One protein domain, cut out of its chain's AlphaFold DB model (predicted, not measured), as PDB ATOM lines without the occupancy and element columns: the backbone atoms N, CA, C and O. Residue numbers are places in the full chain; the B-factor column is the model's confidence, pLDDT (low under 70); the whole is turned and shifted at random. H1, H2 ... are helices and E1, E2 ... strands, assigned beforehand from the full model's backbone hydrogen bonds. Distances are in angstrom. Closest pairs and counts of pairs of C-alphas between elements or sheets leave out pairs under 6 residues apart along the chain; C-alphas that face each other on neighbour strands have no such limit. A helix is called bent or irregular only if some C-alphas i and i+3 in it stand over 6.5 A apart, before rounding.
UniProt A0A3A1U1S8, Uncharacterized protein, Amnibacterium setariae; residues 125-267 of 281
ATOM      1  N   LEU A 125     195.642 253.305 157.387       45.66
ATOM      2  CA  LEU A 125     196.664 252.993 158.375       45.66
ATOM      3  C   LEU A 125     196.118 252.242 159.593       45.66
ATOM      4  O   LEU A 125     196.874 251.445 160.104       45.66
ATOM      5  N   ALA A 126     194.862 252.402 160.036       56.16
ATOM      6  CA  ALA A 126     194.369 251.686 161.225       56.16
ATOM      7  C   ALA A 126     194.254 250.160 161.018       56.16
ATOM      8  O   ALA A 126     194.607 249.384 161.903       56.16
ATOM      9  N   ARG A 127     193.810 249.711 159.833       60.62
ATOM     10  CA  ARG A 127     193.754 248.275 159.497       60.62
ATOM     11  C   ARG A 127     195.129 247.729 159.167       60.62
ATOM     12  O   ARG A 127     195.478 246.642 159.610       60.62
ATOM     13  N   ASP A 128     195.897 248.463 158.376       66.69
ATOM     14  CA  ASP A 128     197.194 247.982 157.906       66.69
ATOM     15  C   ASP A 128     198.326 248.284 158.901       66.69
ATOM     16  O   ASP A 128     199.493 248.004 158.620       66.69
ATOM     17  N   TRP A 129     197.972 248.812 160.082       67.00
ATOM     18  CA  TRP A 129     198.877 249.028 161.198       67.00
ATOM     19  C   TRP A 129     199.419 247.693 161.729       67.00
ATOM     20  O   TRP A 129     198.612 246.800 162.031       67.00
ATOM     21  N   PRO A 130     200.748 247.572 161.921       67.81
ATOM     22  CA  PRO A 130     201.374 246.454 162.621       67.81
ATOM     23  C   PRO A 130     200.698 246.157 163.965       67.81
ATOM     24  O   PRO A 130     200.561 247.040 164.813       67.81
ATOM     25  N   ALA A 131     200.283 244.909 164.183       68.69
ATOM     26  CA  ALA A 131     199.605 244.515 165.419       68.69
ATOM     27  C   ALA A 131     200.544 244.708 166.622       68.69
ATOM     28  O   ALA A 131     201.715 244.338 166.540       68.69
ATOM     29  N   GLY A 132     200.067 245.277 167.732       65.81
ATOM     30  CA  GLY A 132     200.854 245.495 168.957       65.81
ATOM     31  C   GLY A 132     201.950 246.574 168.897       65.81
ATOM     32  O   GLY A 132     202.709 246.711 169.859       65.81
ATOM     33  N   LEU A 133     202.069 247.334 167.802       71.00
ATOM     34  CA  LEU A 133     202.988 248.474 167.702       71.00
ATOM     35  C   LEU A 133     202.312 249.758 168.209       71.00
ATOM     36  O   LEU A 133     201.258 250.141 167.709       71.00
ATOM     37  N   LEU A 134     202.943 250.459 169.145       67.38
ATOM     38  CA  LEU A 134     202.551 251.782 169.623       67.38
ATOM     39  C   LEU A 134     203.538 252.848 169.136       67.38
ATOM     40  O   LEU A 134     204.752 252.621 169.114       67.38
ATOM     41  N   LEU A 135     203.007 254.021 168.790       65.81
ATOM     42  CA  LEU A 135     203.793 255.242 168.631       65.81
ATOM     43  C   LEU A 135     203.582 256.136 169.852       65.81
ATOM     44  O   LEU A 135     202.501 256.688 170.039       65.81
ATOM     45  N   ASP A 136     204.640 256.319 170.632       59.72
ATOM     46  CA  ASP A 136     204.658 257.254 171.752       59.72
ATOM     47  C   ASP A 136     204.970 258.644 171.177       59.72
ATOM     48  O   ASP A 136     206.087 258.888 170.728       59.72
ATOM     49  N   CYS A 137     203.997 259.555 171.132       61.91
ATOM     50  CA  CYS A 137     204.189 260.898 170.576       61.91
ATOM     51  C   CYS A 137     204.115 261.954 171.683       61.91
ATOM     52  O   CYS A 137     203.065 262.132 172.293       61.91
ATOM     53  N   ALA A 138     205.203 262.691 171.907       66.38
ATOM     54  CA  ALA A 138     205.158 263.906 172.717       66.38
ATOM     55  C   ALA A 138     204.628 265.052 171.854       66.38
ATOM     56  O   ALA A 138     205.048 265.187 170.703       66.38
ATOM     57  N   VAL A 139     203.726 265.871 172.395       73.12
ATOM     58  CA  VAL A 139     203.129 267.012 171.687       73.12
ATOM     59  C   VAL A 139     203.344 268.311 172.455       73.12
ATOM     60  O   VAL A 139     203.322 268.322 173.683       73.12
ATOM     61  N   ASP A 140     203.572 269.411 171.741       77.06
ATOM     62  CA  ASP A 140     203.605 270.751 172.327       77.06
ATOM     63  C   ASP A 140     202.190 271.301 172.588       77.06
ATOM     64  O   ASP A 140     201.174 270.694 172.239       77.06
ATOM     65  N   ARG A 141     202.116 272.501 173.179       76.31
ATOM     66  CA  ARG A 141     200.841 273.197 173.444       76.31
ATOM     67  C   ARG A 141     200.037 273.518 172.176       76.31
ATOM     68  O   ARG A 141     198.843 273.770 172.281       76.31
ATOM     69  N   ALA A 142     200.666 273.519 171.001       75.75
ATOM     70  CA  ALA A 142     200.009 273.712 169.710       75.75
ATOM     71  C   ALA A 142     199.581 272.378 169.062       75.75
ATOM     72  O   ALA A 142     199.127 272.367 167.915       75.75
ATOM     73  N   GLY A 143     199.734 271.251 169.768       69.75
ATOM     74  CA  GLY A 143     199.400 269.916 169.280       69.75
ATOM     75  C   GLY A 143     200.380 269.380 168.234       69.75
ATOM     76  O   GLY A 143     200.023 268.474 167.475       69.75
ATOM     77  N   ARG A 144     201.596 269.934 168.143       72.25
ATOM     78  CA  ARG A 144     202.645 269.453 167.235       72.25
ATOM     79  C   ARG A 144     203.549 268.460 167.933       72.25
ATOM     80  O   ARG A 144     203.968 268.666 169.062       72.25
ATOM     81  N   ILE A 145     203.897 267.403 167.218       69.38
ATOM     82  CA  ILE A 145     204.769 266.340 167.689       69.38
ATOM     83  C   ILE A 145     206.169 266.910 167.939       69.38
ATOM     84  O   ILE A 145     206.783 267.461 167.032       69.38
ATOM     85  N   THR A 146     206.704 266.765 169.140       73.12
ATOM     86  CA  THR A 146     208.058 267.208 169.515       73.12
ATOM     87  C   THR A 146     209.030 266.041 169.633       73.12
ATOM     88  O   THR A 146     210.219 266.199 169.361       73.12
ATOM     89  N   ALA A 147     208.526 264.852 169.961       62.59
ATOM     90  CA  ALA A 147     209.293 263.616 169.995       62.59
ATOM     91  C   ALA A 147     208.413 262.428 169.603       62.59
ATOM     92  O   ALA A 147     207.211 262.433 169.860       62.59
ATOM     93  N   VAL A 148     209.029 261.405 169.003       61.72
ATOM     94  CA  VAL A 148     208.364 260.128 168.719       61.72
ATOM     95  C   VAL A 148     209.218 258.960 169.186       61.72
ATOM     96  O   VAL A 148     210.385 258.834 168.811       61.72
ATOM     97  N   GLY A 149     208.617 258.097 169.991       58.62
ATOM     98  CA  GLY A 149     209.071 256.752 170.296       58.62
ATOM     99  C   GLY A 149     208.230 255.722 169.552       58.62
ATOM    100  O   GLY A 149     207.081 255.966 169.199       58.62
ATOM    101  N   GLU A 150     208.813 254.554 169.326       67.00
ATOM    102  CA  GLU A 150     208.050 253.359 168.987       67.00
ATOM    103  C   GLU A 150     208.221 252.361 170.125       67.00
ATOM    104  O   GLU A 150     209.313 252.234 170.692       67.00
ATOM    105  N   ARG A 151     207.141 251.669 170.460       63.34
ATOM    106  CA  ARG A 151     207.134 250.625 171.476       63.34
ATOM    107  C   ARG A 151     206.278 249.488 170.971       63.34
ATOM    108  O   ARG A 151     205.117 249.685 170.641       63.34
ATOM    109  N   ARG A 152     206.830 248.283 170.927       68.25
ATOM    110  CA  ARG A 152     206.012 247.089 170.732       68.25
ATOM    111  C   ARG A 152     205.583 246.601 172.103       68.25
ATOM    112  O   ARG A 152     206.433 246.377 172.964       68.25
ATOM    113  N   LEU A 153     204.279 246.480 172.310       65.69
ATOM    114  CA  LEU A 153     203.781 245.856 173.523       65.69
ATOM    115  C   LEU A 153     204.201 244.385 173.498       65.69
ATOM    116  O   LEU A 153     204.049 243.735 172.456       65.69
ATOM    117  N   PRO A 154     204.745 243.856 174.606       63.69
ATOM    118  CA  PRO A 154     204.925 242.422 174.710       63.69
ATOM    119  C   PRO A 154     203.559 241.768 174.504       63.69
ATOM    120  O   PRO A 154     202.551 242.246 175.029       63.69
ATOM    121  N   ALA A 155     203.522 240.712 173.691       67.75
ATOM    122  CA  ALA A 155     202.310 239.921 173.560       67.75
ATOM    123  C   ALA A 155     201.978 239.362 174.947       67.75
ATOM    124  O   ALA A 155     202.828 238.724 175.573       67.75
ATOM    125  N   GLU A 156     200.774 239.641 175.439       70.56
ATOM    126  CA  GLU A 156     200.304 238.992 176.655       70.56
ATOM    127  C   GLU A 156     200.249 237.481 176.392       70.56
ATOM    128  O   GLU A 156     199.843 237.076 175.295       70.56
ATOM    129  N   PRO A 157     200.675 236.646 177.358       65.25
ATOM    130  CA  PRO A 157     200.633 235.204 177.191       65.25
ATOM    131  C   PRO A 157     199.208 234.766 176.839       65.25
ATOM    132  O   PRO A 157     198.223 235.261 177.400       65.25
ATOM    133  N   GLU A 158     199.114 233.886 175.849       68.56
ATOM    134  CA  GLU A 158     197.872 233.240 175.445       68.56
ATOM    135  C   GLU A 158     197.811 231.844 176.059       68.56
ATOM    136  O   GLU A 158     198.842 231.190 176.217       68.56
ATOM    137  N   ASP A 159     196.596 231.401 176.377       67.44
ATOM    138  CA  ASP A 159     196.352 230.089 176.982       67.44
ATOM    139  C   ASP A 159     196.742 228.934 176.035       67.44
ATOM    140  O   ASP A 159     197.168 227.877 176.496       67.44
ATOM    141  N   ASP A 160     196.667 229.164 174.717       67.81
ATOM    142  CA  ASP A 160     197.122 228.256 173.657       67.81
ATOM    143  C   ASP A 160     198.258 228.905 172.832       67.81
ATOM    144  O   ASP A 160     198.002 229.636 171.858       67.81
ATOM    145  N   PRO A 161     199.528 228.726 173.246       68.44
ATOM    146  CA  PRO A 161     200.657 229.398 172.622       68.44
ATOM    147  C   PRO A 161     200.963 228.810 171.240       68.44
ATOM    148  O   PRO A 161     201.291 227.634 171.085       68.44
ATOM    149  N   LEU A 162     200.928 229.671 170.221       72.25
ATOM    150  CA  LEU A 162     201.382 229.321 168.876       72.25
ATOM    151  C   LEU A 162     202.896 229.064 168.857       72.25
ATOM    152  O   LEU A 162     203.640 229.767 169.545       72.25
ATOM    153  N   PRO A 163     203.382 228.143 168.009       70.38
ATOM    154  CA  PRO A 163     204.804 228.058 167.709       70.38
ATOM    155  C   PRO A 163     205.278 229.338 166.995       70.38
ATOM    156  O   PRO A 163     204.626 229.824 166.070       70.38
ATOM    157  N   ASP A 164     206.423 229.875 167.424       77.31
ATOM    158  CA  ASP A 164     207.101 231.052 166.855       77.31
ATOM    159  C   ASP A 164     206.206 232.298 166.621       77.31
ATOM    160  O   ASP A 164     206.160 232.848 165.512       77.31
ATOM    161  N   PRO A 165     205.531 232.832 167.661       80.50
ATOM    162  CA  PRO A 165     204.591 233.946 167.512       80.50
ATOM    163  C   PRO A 165     205.254 235.215 166.958       80.50
ATOM    164  O   PRO A 165     204.639 235.968 166.203       80.50
ATOM    165  N   ALA A 166     206.532 235.435 167.276       80.19
ATOM    166  CA  ALA A 166     207.305 236.561 166.762       80.19
ATOM    167  C   ALA A 166     207.470 236.514 165.232       80.19
ATOM    168  O   ALA A 166     207.352 237.543 164.568       80.19
ATOM    169  N   VAL A 167     207.693 235.325 164.661       83.56
ATOM    170  CA  VAL A 167     207.824 235.143 163.207       83.56
ATOM    171  C   VAL A 167     206.486 235.404 162.525       83.56
ATOM    172  O   VAL A 167     206.433 236.083 161.499       83.56
ATOM    173  N   LEU A 168     205.395 234.913 163.112       86.44
ATOM    174  CA  LEU A 168     204.053 235.134 162.583       86.44
ATOM    175  C   LEU A 168     203.681 236.625 162.568       86.44
ATOM    176  O   LEU A 168     203.188 237.126 161.555       86.44
ATOM    177  N   LEU A 169     203.979 237.339 163.657       83.62
ATOM    178  CA  LEU A 169     203.789 238.787 163.749       83.62
ATOM    179  C   LEU A 169     204.644 239.536 162.724       83.62
ATOM    180  O   LEU A 169     204.139 240.435 162.063       83.62
ATOM    181  N   ALA A 170     205.900 239.134 162.520       84.12
ATOM    182  CA  ALA A 170     206.762 239.756 161.517       84.12
ATOM    183  C   ALA A 170     206.222 239.573 160.084       84.12
ATOM    184  O   ALA A 170     206.241 240.512 159.284       84.12
ATOM    185  N   ILE A 171     205.679 238.393 159.764       89.00
ATOM    186  CA  ILE A 171     205.027 238.133 158.471       89.00
ATOM    187  C   ILE A 171     203.779 239.014 158.302       89.00
ATOM    188  O   ILE A 171     203.573 239.573 157.221       89.00
ATOM    189  N   ALA A 172     202.963 239.161 159.350       87.69
ATOM    190  CA  ALA A 172     201.773 240.010 159.326       87.69
ATOM    191  C   ALA A 172     202.123 241.504 159.185       87.69
ATOM    192  O   ALA A 172     201.537 242.197 158.352       87.69
ATOM    193  N   ASP A 173     203.132 241.983 159.915       82.75
ATOM    194  CA  ASP A 173     203.666 243.342 159.789       82.75
ATOM    195  C   ASP A 173     204.152 243.613 158.357       82.75
ATOM    196  O   ASP A 173     203.851 244.655 157.770       82.75
ATOM    197  N   ALA A 174     204.868 242.655 157.757       85.50
ATOM    198  CA  ALA A 174     205.319 242.761 156.374       85.50
ATOM    199  C   ALA A 174     204.141 242.820 155.387       85.50
ATOM    200  O   ALA A 174     204.204 243.559 154.402       85.50
ATOM    201  N   ALA A 175     203.053 242.088 155.647       87.88
ATOM    202  CA  ALA A 175     201.832 242.178 154.851       87.88
ATOM    203  C   ALA A 175     201.202 243.578 154.942       87.88
ATOM    204  O   ALA A 175     200.897 244.165 153.902       87.88
ATOM    205  N   GLY A 176     201.080 244.142 156.149       80.62
ATOM    206  CA  GLY A 176     200.579 245.505 156.368       80.62
ATOM    207  C   GLY A 176     201.409 246.554 155.624       80.62
ATOM    208  O   GLY A 176     200.874 247.328 154.828       80.62
ATOM    209  N   LEU A 177     202.737 246.502 155.766       78.75
ATOM    210  CA  LEU A 177     203.657 247.394 155.053       78.75
ATOM    211  C   LEU A 177     203.542 247.270 153.526       78.75
ATOM    212  O   LEU A 177     203.586 248.280 152.824       78.75
ATOM    213  N   LEU A 178     203.356 246.059 152.992       82.94
ATOM    214  CA  LEU A 178     203.126 245.863 151.558       82.94
ATOM    215  C   LEU A 178     201.800 246.487 151.096       82.94
ATOM    216  O   LEU A 178     201.764 247.051 150.004       82.94
ATOM    217  N   ARG A 179     200.723 246.432 151.890       82.62
ATOM    218  CA  ARG A 179     199.455 247.103 151.536       82.62
ATOM    219  C   ARG A 179     199.603 248.619 151.539       82.62
ATOM    220  O   ARG A 179     199.187 249.252 150.571       82.62
ATOM    221  N   LEU A 180     200.264 249.173 152.556       74.88
ATOM    222  CA  LEU A 180     200.559 250.608 152.641       74.88
ATOM    223  C   LEU A 180     201.429 251.091 151.478       74.88
ATOM    224  O   LEU A 180     201.222 252.184 150.967       74.88
ATOM    225  N   ALA A 181     202.339 250.242 151.005       73.62
ATOM    226  CA  ALA A 181     203.145 250.482 149.815       73.62
ATOM    227  C   ALA A 181     202.389 250.296 148.479       73.62
ATOM    228  O   ALA A 181     203.012 250.327 147.418       73.62
ATOM    229  N   GLY A 182     201.075 250.042 148.501       74.88
ATOM    230  CA  GLY A 182     200.264 249.854 147.294       74.88
ATOM    231  C   GLY A 182     200.419 248.480 146.630       74.88
ATOM    232  O   GLY A 182     200.199 248.343 145.428       74.88
ATOM    233  N   LEU A 183     200.798 247.442 147.388       82.38
ATOM    234  CA  LEU A 183     201.115 246.096 146.876       82.38
ATOM    235  C   LEU A 183     200.210 245.005 147.468       82.38
ATOM    236  O   LEU A 183     200.699 243.994 147.993       82.38
ATOM    237  N   PRO A 184     198.877 245.139 147.351       85.31
ATOM    238  CA  PRO A 184     197.931 244.244 148.013       85.31
ATOM    239  C   PRO A 184     198.057 242.786 147.548       85.31
ATOM    240  O   PRO A 184     197.825 241.867 148.327       85.31
ATOM    241  N   ALA A 185     198.488 242.543 146.305       88.88
ATOM    242  CA  ALA A 185     198.668 241.189 145.783       88.88
ATOM    243  C   ALA A 185     199.812 240.416 146.468       88.88
ATOM    244  O   ALA A 185     199.737 239.193 146.596       88.88
ATOM    245  N   LEU A 186     200.879 241.104 146.893       90.06
ATOM    246  CA  LEU A 186     201.963 240.481 147.658       90.06
ATOM    247  C   LEU A 186     201.571 240.324 149.127       90.06
ATOM    248  O   LEU A 186     201.828 239.263 149.695       90.06
ATOM    249  N   ALA A 187     200.892 241.322 149.698       89.62
ATOM    250  CA  ALA A 187     200.343 241.238 151.047       89.62
ATOM    251  C   ALA A 187     199.410 240.028 151.211       89.62
ATOM    252  O   ALA A 187     199.619 239.220 152.108       89.62
ATOM    253  N   LEU A 188     198.494 239.804 150.258       90.56
ATOM    254  CA  LEU A 188     197.559 238.672 150.283       90.56
ATOM    255  C   LEU A 188     198.266 237.305 150.342       90.56
ATOM    256  O   LEU A 188     197.748 236.344 150.911       90.56
ATOM    257  N   ARG A 189     199.465 237.186 149.756       94.75
ATOM    258  CA  ARG A 189     200.250 235.941 149.830       94.75
ATOM    259  C   ARG A 189     200.771 235.689 151.240       94.75
ATOM    260  O   ARG A 189     200.802 234.530 151.650       94.75
ATOM    261  N   LEU A 190     201.179 236.741 151.949       93.38
ATOM    262  CA  LEU A 190     201.612 236.662 153.344       93.38
ATOM    263  C   LEU A 190     200.419 236.451 154.278       93.38
ATOM    264  O   LEU A 190     200.481 235.573 155.129       93.38
ATOM    265  N   ASP A 191     199.297 237.126 154.034       90.75
ATOM    266  CA  ASP A 191     198.043 236.915 154.771       90.75
ATOM    267  C   ASP A 191     197.587 235.458 154.723       90.75
ATOM    268  O   ASP A 191     197.115 234.907 155.714       90.75
ATOM    269  N   ARG A 192     197.771 234.805 153.571       92.69
ATOM    270  CA  ARG A 192     197.466 233.383 153.405       92.69
ATOM    271  C   ARG A 192     198.447 232.476 154.144       92.69
ATOM    272  O   ARG A 192     198.071 231.374 154.530       92.69
ATOM    273  N   VAL A 193     199.705 232.888 154.297       93.75
ATOM    274  CA  VAL A 193     200.668 232.171 155.147       93.75
ATOM    275  C   VAL A 193     200.236 232.276 156.605       93.75
ATOM    276  O   VAL A 193     200.182 231.246 157.269       93.75
ATOM    277  N   VAL A 194     199.860 233.477 157.056       91.56
ATOM    278  CA  VAL A 194     199.364 233.715 158.419       91.56
ATOM    279  C   VAL A 194     198.121 232.869 158.700       91.56
ATOM    280  O   VAL A 194     198.119 232.121 159.669       91.56
ATOM    281  N   ASP A 195     197.117 232.881 157.818       92.19
ATOM    282  CA  ASP A 195     195.895 232.077 157.993       92.19
ATOM    283  C   ASP A 195     196.168 230.584 158.098       92.19
ATOM    284  O   ASP A 195     195.575 229.890 158.918       92.19
ATOM    285  N   LEU A 196     197.052 230.070 157.240       92.06
ATOM    286  CA  LEU A 196     197.385 228.653 157.248       92.06
ATOM    287  C   LEU A 196     198.122 228.273 158.529       92.06
ATOM    288  O   LEU A 196     197.828 227.218 159.084       92.06
ATOM    289  N   ALA A 197     199.041 229.120 158.995       91.25
ATOM    290  CA  ALA A 197     199.751 228.906 160.250       91.25
ATOM    291  C   ALA A 197     198.792 228.922 161.449       91.25
ATOM    292  O   ALA A 197     198.816 228.006 162.266       91.25
ATOM    293  N   LEU A 198     197.879 229.896 161.499       89.88
ATOM    294  CA  LEU A 198     196.831 229.977 162.521       89.88
ATOM    295  C   LEU A 198     195.847 228.802 162.459       89.88
ATOM    296  O   LEU A 198     195.307 228.403 163.484       89.88
ATOM    297  N   GLY A 199     195.645 228.218 161.277       88.12
ATOM    298  CA  GLY A 199     194.900 226.973 161.079       88.12
ATOM    299  C   GLY A 199     195.686 225.696 161.411       88.12
ATOM    300  O   GLY A 199     195.256 224.615 161.013       88.12
ATOM    301  N   GLY A 200     196.846 225.802 162.069       88.62
ATOM    302  CA  GLY A 200     197.648 224.666 162.536       88.62
ATOM    303  C   GLY A 200     198.660 224.120 161.525       88.62
ATOM    304  O   GLY A 200     199.236 223.055 161.741       88.62
ATOM    305  N   ARG A 201     198.897 224.802 160.396       89.50
ATOM    306  CA  ARG A 201     199.950 224.389 159.452       89.50
ATOM    307  C   ARG A 201     201.316 224.797 159.980       89.50
ATOM    308  O   ARG A 201     201.529 225.951 160.330       89.50
ATOM    309  N   ASP A 202     202.263 223.869 159.916       88.38
ATOM    310  CA  ASP A 202     203.650 224.135 160.288       88.38
ATOM    311  C   ASP A 202     204.254 225.318 159.499       88.38
ATOM    312  O   ASP A 202     204.214 225.360 158.260       88.38
ATOM    313  N   LEU A 203     204.843 226.272 160.228       85.50
ATOM    314  CA  LEU A 203     205.520 227.438 159.661       85.50
ATOM    315  C   LEU A 203     206.751 227.034 158.842       85.50
ATOM    316  O   LEU A 203     207.025 227.669 157.816       85.50
ATOM    317  N   GLY A 204     207.451 225.960 159.226       86.00
ATOM    318  CA  GLY A 204     208.575 225.400 158.472       86.00
ATOM    319  C   GLY A 204     208.188 225.057 157.032       86.00
ATOM    320  O   GLY A 204     208.824 225.525 156.079       86.00
ATOM    321  N   ALA A 205     207.071 224.351 156.858       89.88
ATOM    322  CA  ALA A 205     206.504 224.016 155.551       89.88
ATOM    323  C   ALA A 205     206.049 225.244 154.731       89.88
ATOM    324  O   ALA A 205     205.977 225.189 153.498       89.88
ATOM    325  N   LEU A 206     205.749 226.372 155.385       91.94
ATOM    326  CA  LEU A 206     205.321 227.615 154.735       91.94
ATOM    327  C   LEU A 206     206.492 228.545 154.360       91.94
ATOM    328  O   LEU A 206     206.311 229.415 153.497       91.94
ATOM    329  N   ARG A 207     207.705 228.331 154.900       90.25
ATOM    330  CA  ARG A 207     208.911 229.145 154.620       90.25
ATOM    331  C   ARG A 207     209.189 229.385 153.127       90.25
ATOM    332  O   ARG A 207     209.498 230.526 152.769       90.25
ATOM    333  N   PRO A 208     209.040 228.408 152.206       92.19
ATOM    334  CA  PRO A 208     209.254 228.658 150.779       92.19
ATOM    335  C   PRO A 208     208.318 229.724 150.192       92.19
ATOM    336  O   PRO A 208     208.701 230.432 149.259       92.19
ATOM    337  N   ARG A 209     207.096 229.870 150.723       94.06
ATOM    338  CA  ARG A 209     206.139 230.894 150.269       94.06
ATOM    339  C   ARG A 209     206.569 232.288 150.713       94.06
ATOM    340  O   ARG A 209     206.548 233.200 149.889       94.06
ATOM    341  N   VAL A 210     207.032 232.421 151.957       92.12
ATOM    342  CA  VAL A 210     207.598 233.668 152.499       92.12
ATOM    343  C   VAL A 210     208.828 234.090 151.688       92.12
ATOM    344  O   VAL A 210     208.878 235.208 151.173       92.12
ATOM    345  N   ARG A 211     209.760 233.159 151.430       91.50
ATOM    346  CA  ARG A 211     210.971 233.409 150.622       91.50
ATOM    347  C   ARG A 211     210.669 233.871 149.195       91.50
ATOM    348  O   ARG A 211     211.399 234.696 148.654       91.50
ATOM    349  N   ARG A 212     209.589 233.387 148.567       92.56
ATOM    350  CA  ARG A 212     209.165 233.873 147.238       92.56
ATOM    351  C   ARG A 212     208.725 235.336 147.272       92.56
ATOM    352  O   ARG A 212     209.014 236.065 146.327       92.56
ATOM    353  N   VAL A 213     208.041 235.764 148.336       92.69
ATOM    354  CA  VAL A 213     207.668 237.176 148.516       92.69
ATOM    355  C   VAL A 213     208.918 238.020 148.769       92.69
ATOM    356  O   VAL A 213     209.111 239.010 148.067       92.69
ATOM    357  N   ALA A 214     209.819 237.582 149.654       89.44
ATOM    358  CA  ALA A 214     211.096 238.260 149.898       89.44
ATOM    359  C   ALA A 214     211.929 238.405 148.610       89.44
ATOM    360  O   ALA A 214     212.410 239.491 148.285       89.44
ATOM    361  N   ALA A 215     212.021 237.345 147.800       88.44
ATOM    362  CA  ALA A 215     212.706 237.380 146.509       88.44
ATOM    363  C   ALA A 215     212.051 238.355 145.513       88.44
ATOM    364  O   ALA A 215     212.765 239.048 144.785       88.44
ATOM    365  N   ALA A 216     210.717 238.442 145.483       88.06
ATOM    366  CA  ALA A 216     210.002 239.405 144.644       88.06
ATOM    367  C   ALA A 216     210.277 240.858 145.078       88.06
ATOM    368  O   ALA A 216     210.574 241.704 144.233       88.06
ATOM    369  N   VAL A 217     210.263 241.129 146.389       86.31
ATOM    370  CA  VAL A 217     210.622 242.437 146.967       86.31
ATOM    371  C   VAL A 217     212.080 242.795 146.660       86.31
ATOM    372  O   VAL A 217     212.390 243.931 146.287       86.31
ATOM    373  N   ARG A 218     212.993 241.819 146.740       84.62
ATOM    374  CA  ARG A 218     214.417 242.015 146.435       84.62
ATOM    375  C   ARG A 218     214.654 242.314 144.956       84.62
ATOM    376  O   ARG A 218     215.432 243.210 144.649       84.62
ATOM    377  N   ARG A 219     214.001 241.599 144.042       84.62
ATOM    378  CA  ARG A 219     214.254 241.718 142.593       84.62
ATOM    379  C   ARG A 219     213.566 242.911 141.929       84.62
ATOM    380  O   ARG A 219     213.946 243.280 140.823       84.62
ATOM    381  N   SER A 220     212.573 243.524 142.566       79.25
ATOM    382  CA  SER A 220     211.811 244.602 141.936       79.25
ATOM    383  C   SER A 220     212.472 245.974 142.106       79.25
ATOM    384  O   SER A 220     212.447 246.585 143.177       79.25
ATOM    385  N   ALA A 221     213.024 246.497 141.010       72.12
ATOM    386  CA  ALA A 221     213.573 247.852 140.952       72.12
ATOM    387  C   ALA A 221     212.492 248.938 141.114       72.12
ATOM    388  O   ALA A 221     212.760 249.992 141.692       72.12
ATOM    389  N   SER A 222     211.267 248.671 140.647       66.56
ATOM    390  CA  SER A 222     210.114 249.565 140.811       66.56
ATOM    391  C   SER A 222     209.710 249.686 142.277       66.56
ATOM    392  O   SER A 222     209.521 250.798 142.757       66.56
ATOM    393  N   LEU A 223     209.692 248.566 143.013       68.25
ATOM    394  CA  LEU A 223     209.479 248.570 144.464       68.25
ATOM    395  C   LEU A 223     210.568 249.341 145.188       68.25
ATOM    396  O   LEU A 223     210.274 250.172 146.038       68.25
ATOM    397  N   ALA A 224     211.825 249.105 144.817       67.88
ATOM    398  CA  ALA A 224     212.932 249.833 145.405       67.88
ATOM    399  C   ALA A 224     212.829 251.346 145.151       67.88
ATOM    400  O   ALA A 224     213.255 252.119 145.996       67.88
ATOM    401  N   ARG A 225     212.299 251.799 144.007       68.31
ATOM    402  CA  ARG A 225     212.065 253.233 143.752       68.31
ATOM    403  C   ARG A 225     210.885 253.779 144.554       68.31
ATOM    404  O   ARG A 225     211.063 254.779 145.234       68.31
ATOM    405  N   LEU A 226     209.738 253.107 144.521       64.62
ATOM    406  CA  LEU A 226     208.512 253.549 145.198       64.62
ATOM    407  C   LEU A 226     208.732 253.665 146.718       64.62
ATOM    408  O   LEU A 226     208.585 254.730 147.305       64.62
ATOM    409  N   LEU A 227     209.304 252.618 147.319       63.56
ATOM    410  CA  LEU A 227     209.605 252.557 148.752       63.56
ATOM    411  C   LEU A 227     210.733 253.496 149.214       63.56
ATOM    412  O   LEU A 227     210.868 253.730 150.412       63.56
ATOM    413  N   ARG A 228     211.558 254.019 148.295       60.12
ATOM    414  CA  ARG A 228     212.589 255.023 148.615       60.12
ATOM    415  C   ARG A 228     212.034 256.445 148.662       60.12
ATOM    416  O   ARG A 228     212.642 257.292 149.313       60.12
ATOM    417  N   HIS A 229     210.931 256.714 147.963       47.91
ATOM    418  CA  HIS A 229     210.391 258.064 147.803       47.91
ATOM    419  C   HIS A 229     209.300 258.418 148.818       47.91
ATOM    420  O   HIS A 229     209.181 259.591 149.169       47.91
ATOM    421  N   ASP A 230     208.563 257.434 149.334       45.12
ATOM    422  CA  ASP A 230     207.341 257.712 150.103       45.12
ATOM    423  C   ASP A 230     207.580 258.053 151.583       45.12
ATOM    424  O   ASP A 230     206.772 258.742 152.207       45.12
ATOM    425  N   THR A 231     208.720 257.660 152.155       48.28
ATOM    426  CA  THR A 231     209.076 257.987 153.546       48.28
ATOM    427  C   THR A 231     210.545 258.365 153.644       48.28
ATOM    428  O   THR A 231     211.413 257.489 153.687       48.28
ATOM    429  N   PRO A 232     210.878 259.665 153.687       43.72
ATOM    430  CA  PRO A 232     212.272 260.060 153.711       43.72
ATOM    431  C   PRO A 232     212.923 259.570 155.018       43.72
ATOM    432  O   PRO A 232     212.349 259.706 156.090       43.72
ATOM    433  N   GLY A 233     214.113 258.963 154.941       49.09
ATOM    434  CA  GLY A 233     214.858 258.456 156.108       49.09
ATOM    435  C   GLY A 233     214.446 257.080 156.654       49.09
ATOM    436  O   GLY A 233     214.993 256.680 157.681       49.09
ATOM    437  N   VAL A 234     213.531 256.362 155.994       55.78
ATOM    438  CA  VAL A 234     213.196 254.962 156.307       55.78
ATOM    439  C   VAL A 234     213.327 254.134 155.033       55.78
ATOM    440  O   VAL A 234     212.584 254.347 154.078       55.78
ATOM    441  N   ASP A 235     214.257 253.179 155.010       65.44
ATOM    442  CA  ASP A 235     214.308 252.185 153.934       65.44
ATOM    443  C   ASP A 235     213.259 251.096 154.211       65.44
ATOM    444  O   ASP A 235     213.527 250.074 154.848       65.44
ATOM    445  N   VAL A 236     212.030 251.338 153.745       68.69
ATOM    446  CA  VAL A 236     210.898 250.409 153.911       68.69
ATOM    447  C   VAL A 236     211.200 249.055 153.268       68.69
ATOM    448  O   VAL A 236     210.761 248.021 153.770       68.69
ATOM    449  N   ARG A 237     212.000 249.023 152.193       73.19
ATOM    450  CA  ARG A 237     212.409 247.773 151.541       73.19
ATOM    451  C   ARG A 237     213.363 246.976 152.426       73.19
ATOM    452  O   ARG A 237     213.168 245.771 152.561       73.19
ATOM    453  N   ALA A 238     214.354 247.623 153.036       72.88
ATOM    454  CA  ALA A 238     215.236 246.967 154.001       72.88
ATOM    455  C   ALA A 238     214.440 246.441 155.204       72.88
ATOM    456  O   ALA A 238     214.603 245.284 155.589       72.88
ATOM    457  N   ARG A 239     213.507 247.241 155.739       75.06
ATOM    458  CA  ARG A 239     212.648 246.823 156.857       75.06
ATOM    459  C   ARG A 239     211.772 245.620 156.502       75.06
ATOM    460  O   ARG A 239     211.704 244.677 157.284       75.06
ATOM    461  N   LEU A 240     211.145 245.628 155.325       78.69
ATOM    462  CA  LEU A 240     210.370 244.494 154.810       78.69
ATOM    463  C   LEU A 240     211.217 243.222 154.716       78.69
ATOM    464  O   LEU A 240     210.753 242.154 155.100       78.69
ATOM    465  N   LEU A 241     212.453 243.321 154.218       80.88
ATOM    466  CA  LEU A 241     213.343 242.164 154.112       80.88
ATOM    467  C   LEU A 241     213.740 241.623 155.490       80.88
ATOM    468  O   LEU A 241     213.670 240.414 155.676       80.88
ATOM    469  N   ALA A 242     214.043 242.481 156.467       77.75
ATOM    470  CA  ALA A 242     214.344 242.039 157.832       77.75
ATOM    471  C   ALA A 242     213.162 241.348 158.527       77.75
ATOM    472  O   ALA A 242     213.358 240.394 159.269       77.75
ATOM    473  N   LEU A 243     211.928 241.793 158.266       81.69
ATOM    474  CA  LEU A 243     210.731 241.127 158.793       81.69
ATOM    475  C   LEU A 243     210.502 239.746 158.156       81.69
ATOM    476  O   LEU A 243     210.035 238.826 158.822       81.69
ATOM    477  N   LEU A 244     210.818 239.589 156.867       83.94
ATOM    478  CA  LEU A 244     210.636 238.327 156.140       83.94
ATOM    479  C   LEU A 244     211.800 237.341 156.332       83.94
ATOM    480  O   LEU A 244     211.625 236.141 156.110       83.94
ATOM    481  N   GLU A 245     212.976 237.842 156.704       81.25
ATOM    482  CA  GLU A 245     214.228 237.097 156.852       81.25
ATOM    483  C   GLU A 245     214.924 237.508 158.165       81.25
ATOM    484  O   GLU A 245     215.947 238.190 158.138       81.25
ATOM    485  N   PRO A 246     214.387 237.094 159.331       62.09
ATOM    486  CA  PRO A 246     214.879 237.532 160.642       62.09
ATOM    487  C   PRO A 246     216.303 237.053 160.987       62.09
ATOM    488  O   PRO A 246     216.851 237.472 161.997       62.09
ATOM    489  N   GLU A 247     216.911 236.192 160.163       57.31
ATOM    490  CA  GLU A 247     218.312 235.747 160.289       57.31
ATOM    491  C   GLU A 247     219.328 236.803 159.789       57.31
ATOM    492  O   GLU A 247     220.533 236.584 159.885       57.31
ATOM    493  N   GLY A 248     218.866 237.934 159.236       45.81
ATOM    494  CA  GLY A 248     219.712 239.052 158.807       45.81
ATOM    495  C   GLY A 248     219.855 240.144 159.873       45.81
ATOM    496  O   GLY A 248     218.916 240.396 160.627       45.81
ATOM    497  N   ASP A 249     221.020 240.802 159.905       35.94
ATOM    498  CA  ASP A 249     221.357 241.893 160.832       35.94
ATOM    499  C   ASP A 249     220.201 242.882 161.046       35.94
ATOM    500  O   ASP A 249     219.542 243.324 160.098       35.94
ATOM    501  N   ALA A 250     219.976 243.237 162.315       38.22
ATOM    502  CA  ALA A 250     218.908 244.120 162.763       38.22
ATOM    503  C   ALA A 250     218.867 245.413 161.932       38.22
ATOM    504  O   ALA A 250     219.699 246.310 162.081       38.22
ATOM    505  N   VAL A 251     217.871 245.520 161.049       39.66
ATOM    506  CA  VAL A 251     217.652 246.734 160.262       39.66
ATOM    507  C   VAL A 251     217.309 247.881 161.201       39.66
ATOM    508  O   VAL A 251     216.390 247.776 162.017       39.66
ATOM    509  N   ALA A 252     218.063 248.969 161.040       38.22
ATOM    510  CA  ALA A 252     217.944 250.204 161.793       38.22
ATOM    511  C   ALA A 252     216.480 250.631 161.964       38.22
ATOM    512  O   ALA A 252     215.713 250.737 161.003       38.22
ATOM    513  N   THR A 253     216.123 250.885 163.219       40.66
ATOM    514  CA  THR A 253     214.871 251.506 163.644       40.66
ATOM    515  C   THR A 253     214.622 252.770 162.815       40.66
ATOM    516  O   THR A 253     215.569 253.534 162.591       40.66
ATOM    517  N   PRO A 254     213.391 253.022 162.334       44.84
ATOM    518  CA  PRO A 254     213.097 254.222 161.564       44.84
ATOM    519  C   PRO A 254     213.564 255.486 162.299       44.84
ATOM    520  O   PRO A 254     213.473 255.616 163.522       44.84
ATOM    521  N   SER A 255     214.089 256.439 161.530       43.22
ATOM    522  CA  SER A 255     214.573 257.721 162.037       43.22
ATOM    523  C   SER A 255     213.432 258.520 162.686       43.22
ATOM    524  O   SER A 255     212.639 259.172 162.006       43.22
ATOM    525  N   LYS A 256     213.392 258.511 164.027       49.62
ATOM    526  CA  LYS A 256     212.434 259.230 164.899       49.62
ATOM    527  C   LYS A 256     212.320 260.741 164.615       49.62
ATOM    528  O   LYS A 256     211.367 261.385 165.038       49.62
ATOM    529  N   ARG A 257     213.275 261.330 163.882       49.31
ATOM    530  CA  ARG A 257     213.425 262.787 163.699       49.31
ATOM    531  C   ARG A 257     212.412 263.443 162.755       49.31
ATOM    532  O   ARG A 257     212.308 264.662 162.774       49.31
ATOM    533  N   ARG A 258     211.689 262.694 161.913       55.88
ATOM    534  CA  ARG A 258     210.874 263.288 160.825       55.88
ATOM    535  C   ARG A 258     209.385 263.462 161.115       55.88
ATOM    536  O   ARG A 258     208.708 264.142 160.351       55.88
ATOM    537  N   LEU A 259     208.886 262.874 162.199       58.06
ATOM    538  CA  LEU A 259     207.535 263.150 162.700       58.06
ATOM    539  C   LEU A 259     207.495 264.433 163.545       58.06
ATOM    540  O   LEU A 259     206.435 265.032 163.699       58.06
ATOM    541  N   ILE A 260     208.660 264.889 164.018       61.44
ATOM    542  CA  ILE A 260     208.828 266.131 164.771       61.44
ATOM    543  C   ILE A 260     208.354 267.325 163.925       61.44
ATOM    544  O   ILE A 260     208.737 267.485 162.766       61.44
ATOM    545  N   GLY A 261     207.501 268.162 164.509       59.62
ATOM    546  CA  GLY A 261     206.913 269.364 163.928       59.62
ATOM    547  C   GLY A 261     205.558 269.160 163.246       59.62
ATOM    548  O   GLY A 261     204.907 270.160 162.927       59.62
ATOM    549  N   ARG A 262     205.095 267.920 163.021       64.25
ATOM    550  CA  ARG A 262     203.767 267.655 162.428       64.25
ATOM    551  C   ARG A 262     202.650 267.715 163.474       64.25
ATOM    552  O   ARG A 262     202.901 267.361 164.619       64.25
ATOM    553  N   PRO A 263     201.425 268.141 163.119       60.59
ATOM    554  CA  PRO A 263     200.299 268.087 164.048       60.59
ATOM    555  C   PRO A 263     199.947 266.629 164.368       60.59
ATOM    556  O   PRO A 263     199.838 265.809 163.456       60.59
ATOM    557  N   ALA A 264     199.738 266.308 165.644       57.78
ATOM    558  CA  ALA A 264     199.382 264.957 166.081       57.78
ATOM    559  C   ALA A 264     198.042 264.488 165.500       57.78
ATOM    560  O   ALA A 264     197.894 263.317 165.178       57.78
ATOM    561  N   ALA A 265     197.113 265.413 165.248       54.81
ATOM    562  CA  ALA A 265     195.849 265.134 164.563       54.81
ATOM    563  C   ALA A 265     196.012 264.682 163.095       54.81
ATOM    564  O   ALA A 265     195.059 264.179 162.506       54.81
ATOM    565  N   ALA A 266     197.192 264.874 162.490       49.84
ATOM    566  CA  ALA A 266     197.514 264.356 161.158       49.84
ATOM    567  C   ALA A 266     198.179 262.974 161.196       49.84
ATOM    568  O   ALA A 266     198.423 262.390 160.136       49.84
ATOM    569  N   LEU A 267     198.487 262.446 162.387       51.41
ATOM    570  CA  LEU A 267     198.727 261.017 162.509       51.41
ATOM    571  C   LEU A 267     197.403 260.304 162.219       51.41
ATOM    572  O   LEU A 267     196.340 260.818 162.580       51.41
TER     573      LEU A 267
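What this domain is: This is residues 125 to 267 of the 281 residues of an uncharacterized protein of Amnibacterium setariae (UniProt A0A3A1U1S8). Four helices, H2, H3, H4 and H6, stand side by side as a small bundle, neighbours in it running opposite ways, with H5 turned across at one end between H4 and H6; to one side of this bundle a two-strand hairpin, E1 and E2, reaches away as a ribbon. The loop after the hairpin sticks out with residues 156 to 161, and the long last stretch, residues 245 to 267, runs from H6 back toward the hairpin's turn. The printed part has 143 residues with six named helices and two named strands, in the order H1 E1 E2 H2 H3 H4 H5 H6; the sheet's order is E1 - E2, antiparallel, and the class is mostly helix. The whole is compact, with a radius of gyration of the C-alphas of 16.4 A and spans of 52 by 43 by 27 A.

How they stand to each other: Look first at E1, residues 133 to 139, and E2, residues 145 to 152: they form a hairpin, antiparallel at 160 degrees. There you will find N 134 and O 151 at 2.8 A and N 149 and O 136 at 2.8 A, both within hydrogen-bond range. E1 is apart from H2, residues 165 to 180. After H2 in the chain find H3, residues 184 to 198; the two touch as a helical hairpin, closest at the C-alphas of Ala 175 and Ala 187, 4.2 A, at a shallow tilt of 20 degrees, opposite ways. H3 and H4, residues 203 to 219, are also a helical hairpin and touch, with the C-alphas of Ala 197 and Leu 203 closest at 6.0 A, at a shallow tilt of 14 degrees, opposite ways. H6, residues 236 to 244, touches H4, closest at the C-alphas of Ala 214 and Leu 241, 6.2 A, at a shallow tilt of 19 degrees, opposite ways. H6 also touches H2, closest at the C-alphas of Ala 170 and Leu 243, 5.0 A, at a shallow tilt of 30 degrees, opposite ways. H2 and H4 are close but not clearly touching, with 7.9 A between the C-alphas of Ile 171 and Val 210. H5, residues 221 to 229, touches H6 at a steep tilt of 64 degrees, with the C-alphas of Leu 227 and Val 236 closest at 5.7 A. H1, residues 125 to 128, touches H2 at residues 176 to 180 alone, closest at the C-alphas of Asp 128 and Gly 176, 4.5 A. Every O i to N i+4 pair is within hydrogen-bond range in H2, H5 and H6; in H3 it is 10 of 11 and in H4 11 of 13, and H1 is too short for such a pair.

Where its parts are: Find C-alpha 133 at (202.988, 248.474, 167.702), where E1 begins; it runs 19.0 A to Val 139, and E2 runs 19.5 A from Ile 145 to Arg 152. H2 begins at C-alpha 165, at (204.591, 233.946, 167.512), and runs 22.7 A; H3 runs 20.4 A. H4 runs 23.9 A with a kink of 28 degrees near residue 210, and it is irregular, with C-alphas 205 and 208 at 7.2 A. H1, H5 and H6 are shorter; H6 ends at C-alpha 244, at (210.636, 238.327, 156.140).

The domain as a whole: The two C-alphas farthest apart are those of Arg 141 and Ala 205, 52.6 A, while those of Leu 125 and Leu 267, the first and last printed, are 9.3 A apart. The printed part has no cut. The link from E2 to H2, 12 residues, is long. The mean pLDDT of the printed part is 72.4, and 66 residues are under 70, among them residues 147 to 155, 222 to 236 and 246 to 267.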